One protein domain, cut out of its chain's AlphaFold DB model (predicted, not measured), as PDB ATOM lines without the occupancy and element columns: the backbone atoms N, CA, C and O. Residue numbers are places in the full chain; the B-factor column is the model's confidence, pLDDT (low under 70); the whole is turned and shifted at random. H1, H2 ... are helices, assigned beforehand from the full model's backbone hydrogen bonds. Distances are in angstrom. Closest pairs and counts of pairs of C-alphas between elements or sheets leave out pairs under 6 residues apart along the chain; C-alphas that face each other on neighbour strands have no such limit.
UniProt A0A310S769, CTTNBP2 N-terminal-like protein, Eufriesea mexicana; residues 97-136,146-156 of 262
ATOM      1  N   ASP A  97     127.546 136.812 172.685       89.31
ATOM      2  CA  ASP A  97     126.261 136.607 173.360       89.31
ATOM      3  C   ASP A  97     125.193 136.068 172.397       89.31
ATOM      4  O   ASP A  97     124.375 135.241 172.802       89.31
ATOM      5  N   LEU A  98     125.256 136.431 171.105       90.94
ATOM      6  CA  LEU A  98     124.406 135.823 170.068       90.94
ATOM      7  C   LEU A  98     124.639 134.320 169.952       90.94
ATOM      8  O   LEU A  98     123.694 133.538 169.951       90.94
ATOM      9  N   LEU A  99     125.912 133.932 169.836       91.56
ATOM     10  CA  LEU A  99     126.313 132.535 169.686       91.56
ATOM     11  C   LEU A  99     125.924 131.721 170.918       91.56
ATOM     12  O   LEU A  99     125.438 130.602 170.778       91.56
ATOM     13  N   LYS A 100     126.068 132.300 172.118       92.00
ATOM     14  CA  LYS A 100     125.579 131.674 173.350       92.00
ATOM     15  C   LYS A 100     124.070 131.463 173.301       92.00
ATOM     16  O   LYS A 100     123.629 130.352 173.569       92.00
ATOM     17  N   LEU A 101     123.275 132.479 172.961       93.25
ATOM     18  CA  LEU A 101     121.815 132.345 172.905       93.25
ATOM     19  C   LEU A 101     121.371 131.305 171.865       93.25
ATOM     20  O   LEU A 101     120.516 130.476 172.165       93.25
ATOM     21  N   LEU A 102     121.984 131.312 170.678       92.69
ATOM     22  CA  LEU A 102     121.705 130.326 169.635       92.69
ATOM     23  C   LEU A 102     122.014 128.901 170.115       92.69
ATOM     24  O   LEU A 102     121.184 128.016 169.940       92.69
ATOM     25  N   GLY A 103     123.143 128.708 170.805       94.94
ATOM     26  CA  GLY A 103     123.497 127.417 171.398       94.94
ATOM     27  C   GLY A 103     122.502 126.931 172.462       94.94
ATOM     28  O   GLY A 103     122.216 125.739 172.525       94.94
ATOM     29  N   HIS A 104     121.916 127.831 173.267       95.44
ATOM     30  CA  HIS A 104     120.867 127.446 174.226       95.44
ATOM     31  C   HIS A 104     119.572 127.022 173.521       95.44
ATOM     32  O   HIS A 104     118.962 126.037 173.925       95.44
ATOM     33  N   LEU A 105     119.162 127.734 172.465       95.81
ATOM     34  CA  LEU A 105     117.956 127.400 171.699       95.81
ATOM     35  C   LEU A 105     118.103 126.075 170.936       95.81
ATOM     36  O   LEU A 105     117.157 125.291 170.883       95.81
ATOM     37  N   GLU A 106     119.287 125.802 170.386       95.06
ATOM     38  CA  GLU A 106     119.610 124.516 169.757       95.06
ATOM     39  C   GLU A 106     119.573 123.372 170.781       95.06
ATOM     40  O   GLU A 106     118.921 122.353 170.548       95.06
ATOM     41  N   GLY A 107     120.185 123.572 171.955       97.12
ATOM     42  CA  GLY A 107     120.142 122.601 173.050       97.12
ATOM     43  C   GLY A 107     118.725 122.339 173.574       97.12
ATOM     44  O   GLY A 107     118.377 121.193 173.862       97.12
ATOM     45  N   GLU A 108     117.879 123.369 173.661       96.38
ATOM     46  CA  GLU A 108     116.476 123.222 174.067       96.38
ATOM     47  C   GLU A 108     115.670 122.417 173.039       96.38
ATOM     48  O   GLU A 108     114.912 121.517 173.410       96.38
ATOM     49  N   LEU A 109     115.848 122.713 171.749       97.06
ATOM     50  CA  LEU A 109     115.188 121.980 170.672       97.06
ATOM     51  C   LEU A 109     115.582 120.498 170.702       97.06
ATOM     52  O   LEU A 109     114.710 119.629 170.716       97.06
ATOM     53  N   GLN A 110     116.881 120.213 170.824       97.50
ATOM     54  CA  GLN A 110     117.388 118.846 170.902       97.50
ATOM     55  C   GLN A 110     116.849 118.099 172.134       97.50
ATOM     56  O   GLN A 110     116.476 116.928 172.038       97.50
ATOM     57  N   ALA A 111     116.747 118.763 173.290       97.62
ATOM     58  CA  ALA A 111     116.158 118.164 174.487       97.62
ATOM     59  C   ALA A 111     114.674 117.804 174.284       97.62
ATOM     60  O   ALA A 111     114.237 116.733 174.709       97.62
ATOM     61  N   ARG A 112     113.901 118.656 173.595       97.00
ATOM     62  CA  ARG A 112     112.494 118.374 173.259       97.00
ATOM     63  C   ARG A 112     112.363 117.158 172.342       97.00
ATOM     64  O   ARG A 112     111.510 116.311 172.602       97.00
ATOM     65  N   ASP A 113     113.219 117.035 171.331       96.94
ATOM     66  CA  ASP A 113     113.215 115.879 170.425       96.94
ATOM     67  C   ASP A 113     113.510 114.571 171.168       96.94
ATOM     68  O   ASP A 113     112.823 113.566 170.960       96.94
ATOM     69  N   ILE A 114     114.465 114.597 172.105       96.75
ATOM     70  CA  ILE A 114     114.769 113.449 172.967       96.75
ATOM     71  C   ILE A 114     113.556 113.086 173.829       96.75
ATOM     72  O   ILE A 114     113.176 111.919 173.880       96.75
ATOM     73  N   VAL A 115     112.899 114.058 174.467       97.19
ATOM     74  CA  VAL A 115     111.707 113.797 175.294       97.19
ATOM     75  C   VAL A 115     110.558 113.228 174.460       97.19
ATOM     76  O   VAL A 115     109.906 112.280 174.890       97.19
ATOM     77  N   ILE A 116     110.327 113.738 173.248       96.06
ATOM     78  CA  ILE A 116     109.313 113.190 172.335       96.06
ATOM     79  C   ILE A 116     109.650 111.742 171.965       96.06
ATOM     80  O   ILE A 116     108.760 110.887 171.970       96.06
ATOM     81  N   ALA A 117     110.915 111.449 171.652       95.88
ATOM     82  CA  ALA A 117     111.360 110.094 171.346       95.88
ATOM     83  C   ALA A 117     111.169 109.156 172.549       95.88
ATOM     84  O   ALA A 117     110.614 108.066 172.391       95.88
ATOM     85  N   VAL A 118     111.536 109.605 173.755       96.12
ATOM     86  CA  VAL A 118     111.346 108.858 175.006       96.12
ATOM     87  C   VAL A 118     109.863 108.592 175.251       96.12
ATOM     88  O   VAL A 118     109.489 107.429 175.371       96.12
ATOM     89  N   LEU A 119     108.998 109.609 175.205       94.69
ATOM     90  CA  LEU A 119     107.554 109.454 175.420       94.69
ATOM     91  C   LEU A 119     106.894 108.540 174.378       94.69
ATOM     92  O   LEU A 119     106.022 107.736 174.712       94.69
ATOM     93  N   LYS A 120     107.312 108.613 173.107       91.19
ATOM     94  CA  LYS A 120     106.839 107.687 172.064       91.19
ATOM     95  C   LYS A 120     107.290 106.254 172.341       91.19
ATOM     96  O   LYS A 120     106.482 105.335 172.208       91.19
ATOM     97  N   SER A 121     108.546 106.063 172.744       88.44
ATOM     98  CA  SER A 121     109.079 104.741 173.084       88.44
ATOM     99  C   SER A 121     108.429 104.160 174.341       88.44
ATOM    100  O   SER A 121     108.145 102.969 174.384       88.44
ATOM    101  N   GLU A 122     108.109 104.997 175.327       86.88
ATOM    102  CA  GLU A 122     107.428 104.610 176.559       86.88
ATOM    103  C   GLU A 122     105.970 104.240 176.285       86.88
ATOM    104  O   GLU A 122     105.507 103.196 176.741       86.88
ATOM    105  N   LYS A 123     105.269 105.017 175.448       84.00
ATOM    106  CA  LYS A 123     103.928 104.665 174.968       84.00
ATOM    107  C   LYS A 123     103.937 103.321 174.244       84.00
ATOM    108  O   LYS A 123     103.077 102.490 174.518       84.00
ATOM    109  N   LEU A 124     104.910 103.087 173.361       80.44
ATOM    110  CA  LEU A 124     105.066 101.809 172.663       80.44
ATOM    111  C   LEU A 124     105.418 100.671 173.630       80.44
ATOM    112  O   LEU A 124     104.874  99.582 173.512       80.44
ATOM    113  N   LYS A 125     106.277 100.910 174.621       80.19
ATOM    114  CA  LYS A 125     106.624  99.923 175.647       80.19
ATOM    115  C   LYS A 125     105.415  99.560 176.504       80.19
ATOM    116  O   LYS A 125     105.180  98.381 176.724       80.19
ATOM    117  N   HIS A 126     104.633 100.535 176.965       74.31
ATOM    118  CA  HIS A 126     103.384 100.276 177.685       74.31
ATOM    119  C   HIS A 126     102.400  99.491 176.834       74.31
ATOM    120  O   HIS A 126     101.805  98.534 177.317       74.31
ATOM    121  N   LEU A 127     102.281  99.869 175.564       66.94
ATOM    122  CA  LEU A 127     101.468  99.161 174.597       66.94
ATOM    123  C   LEU A 127     101.922  97.702 174.485       66.94
ATOM    124  O   LEU A 127     101.104  96.827 174.674       66.94
ATOM    125  N   LEU A 128     103.211  97.425 174.303       66.56
ATOM    126  CA  LEU A 128     103.744  96.061 174.189       66.56
ATOM    127  C   LEU A 128     103.741  95.264 175.512       66.56
ATOM    128  O   LEU A 128     103.793  94.038 175.471       66.56
ATOM    129  N   ASN A 129     103.692  95.931 176.673       64.38
ATOM    130  CA  ASN A 129     103.766  95.304 178.003       64.38
ATOM    131  C   ASN A 129     102.386  95.015 178.643       64.38
ATOM    132  O   ASN A 129     102.294  94.253 179.603       64.38
ATOM    133  N   ILE A 130     101.302  95.595 178.116       61.91
ATOM    134  CA  ILE A 130      99.918  95.087 178.278       61.91
ATOM    135  C   ILE A 130      99.885  93.679 177.634       61.91
ATOM    136  O   ILE A 130     100.703  93.454 176.758       61.91
ATOM    137  N   PRO A 131      99.089  92.673 178.060       55.84
ATOM    138  CA  PRO A 131      99.440  91.249 177.908       55.84
ATOM    139  C   PRO A 131      99.438  90.727 176.453       55.84
ATOM    140  O   PRO A 131      98.569  89.962 176.048       55.84
ATOM    141  N   TYR A 132     100.464  91.077 175.678       54.03
ATOM    142  CA  TYR A 132     100.726  90.615 174.314       54.03
ATOM    143  C   TYR A 132     101.404  89.240 174.275       54.03
ATOM    144  O   TYR A 132     101.617  88.694 173.197       54.03
ATOM    145  N   LEU A 133     101.689  88.643 175.438       53.06
ATOM    146  CA  LEU A 133     102.173  87.264 175.539       53.06
ATOM    147  C   LEU A 133     101.048  86.226 175.680       53.06
ATOM    148  O   LEU A 133     101.319  85.030 175.606       53.06
ATOM    149  N   SER A 134      99.792  86.653 175.861       57.47
ATOM    150  CA  SER A 134      98.657  85.732 175.807       57.47
ATOM    151  C   SER A 134      98.223  85.606 174.352       57.47
ATOM    152  O   SER A 134      97.439  86.411 173.846       57.47
ATOM    153  N   GLY A 135      98.824  84.645 173.647       59.38
ATOM    154  CA  GLY A 135      98.475  84.329 172.268       59.38
ATOM    155  C   GLY A 135      96.971  84.117 172.159       59.38
ATOM    156  O   GLY A 135      96.430  83.153 172.697       59.38
ATOM    157  N   THR A 136      96.270  85.029 171.493       60.19
ATOM    158  CA  THR A 136      94.858  84.796 171.210       60.19
ATOM    159  C   THR A 136      94.779  83.751 170.120       60.19
ATOM    160  O   THR A 136      95.218  83.997 169.001       60.19
ATOM    161  N   ASP A 146      95.469  94.464 166.694       74.81
ATOM    162  CA  ASP A 146      96.444  95.035 165.763       74.81
ATOM    163  C   ASP A 146      95.930  96.332 165.123       74.81
ATOM    164  O   ASP A 146      96.676  97.299 164.966       74.81
ATOM    165  N   VAL A 147      94.627  96.413 164.843       72.56
ATOM    166  CA  VAL A 147      94.005  97.637 164.323       72.56
ATOM    167  C   VAL A 147      94.047  98.784 165.346       72.56
ATOM    168  O   VAL A 147      94.352  99.922 164.979       72.56
ATOM    169  N   VAL A 148      93.823  98.494 166.633       68.19
ATOM    170  CA  VAL A 148      93.925  99.484 167.725       68.19
ATOM    171  C   VAL A 148      95.380  99.919 167.950       68.19
ATOM    172  O   VAL A 148      95.643 101.108 168.141       68.19
ATOM    173  N   LEU A 149      96.330  98.980 167.880       66.19
ATOM    174  CA  LEU A 149      97.775  99.220 167.992       66.19
ATOM    175  C   LEU A 149      98.306 100.179 166.919       66.19
ATOM    176  O   LEU A 149      99.086 101.083 167.220       66.19
ATOM    177  N   VAL A 150      97.872  99.992 165.671       70.38
ATOM    178  CA  VAL A 150      98.311 100.779 164.506       70.38
ATOM    179  C   VAL A 150      97.662 102.176 164.475       70.38
ATOM    180  O   VAL A 150      97.973 102.997 163.615       70.38
ATOM    181  N   GLY A 151      96.785 102.500 165.435       59.34
ATOM    182  CA  GLY A 151      96.055 103.770 165.458       59.34
ATOM    183  C   GLY A 151      95.041 103.886 164.317       59.34
ATOM    184  O   GLY A 151      94.572 104.982 164.005       59.34
ATOM    185  N   GLY A 152      94.702 102.761 163.686       58.56
ATOM    186  CA  GLY A 152      93.659 102.695 162.685       58.56
ATOM    187  C   GLY A 152      92.310 102.801 163.378       58.56
ATOM    188  O   GLY A 152      91.906 101.903 164.110       58.56
ATOM    189  N   VAL A 153      91.571 103.881 163.124       54.75
ATOM    190  CA  VAL A 153      90.119 103.847 163.322       54.75
ATOM    191  C   VAL A 153      89.605 102.764 162.381       54.75
ATOM    192  O   VAL A 153      89.552 102.978 161.168       54.75
ATOM    193  N   SER A 154      89.294 101.583 162.923       55.06
ATOM    194  CA  SER A 154      88.645 100.516 162.168       55.06
ATOM    195  C   SER A 154      87.327 101.060 161.630       55.06
ATOM    196  O   SER A 154      86.326 101.103 162.337       55.06
ATOM    197  N   LYS A 155      87.306 101.522 160.379       54.78
ATOM    198  CA  LYS A 155      86.059 101.930 159.712       54.78
ATOM    199  C   LYS A 155      85.175 100.727 159.372       54.78
ATOM    200  O   LYS A 155      84.016 100.904 159.004       54.78
ATOM    201  N   TYR A 156      85.703  99.510 159.510       54.88
ATOM    202  CA  TYR A 156      84.927  98.283 159.438       54.88
ATOM    203  C   TYR A 156      84.381  97.959 160.823       54.88
ATOM    204  O   TYR A 156      84.979  97.239 161.619       54.88
TER     205      TYR A 156
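This is residues 97 to 136 and 146 to 156 of the 262 residues of the protein "CTTNBP2 N-terminal-like protein" of Eufriesea mexicana (UniProt A0A310S769). One long helix, H1, makes most of a rod, and near its last residues a single turn of helix, H2, stands off to one side with a loose tail, residues 150 to 156. The printed part has 51 residues with two named helices, H1 then H2, and no named strand; its class is all helix. It is extended, with a radius of gyration of the C-alphas of 18.7 A and spans of 60 by 27 by 8 A.

H1, residues 97 to 129, stands free over residues 97 to 123. H2, residues 146 to 149, is close to H1 but not clearly touching it; their closest C-alphas, those of Leu 127 and Leu 149, are 7.6 A apart. In H1 each O i to N i+4 pair is within hydrogen-bond range; H2 is too short for such a pair, and its one O i to N i+3 pair is within range.

H1 runs 47.3 A from C-alpha 97 at (126.261, 136.607, 173.360) to C-alpha 129 at (103.766, 95.304, 178.003). H2 ends at C-alpha 149, at (97.775, 99.220, 167.992).

The C-alphas farthest apart, those of Asp 97 and Thr 136, are 60.6 A apart. Residues 137 to 145 are not printed, and C-alphas 136 and 146 are 11.7 A apart across this cut. Residues 127 to 136, 148 to 149 and 151 to 156 have pLDDT under 70.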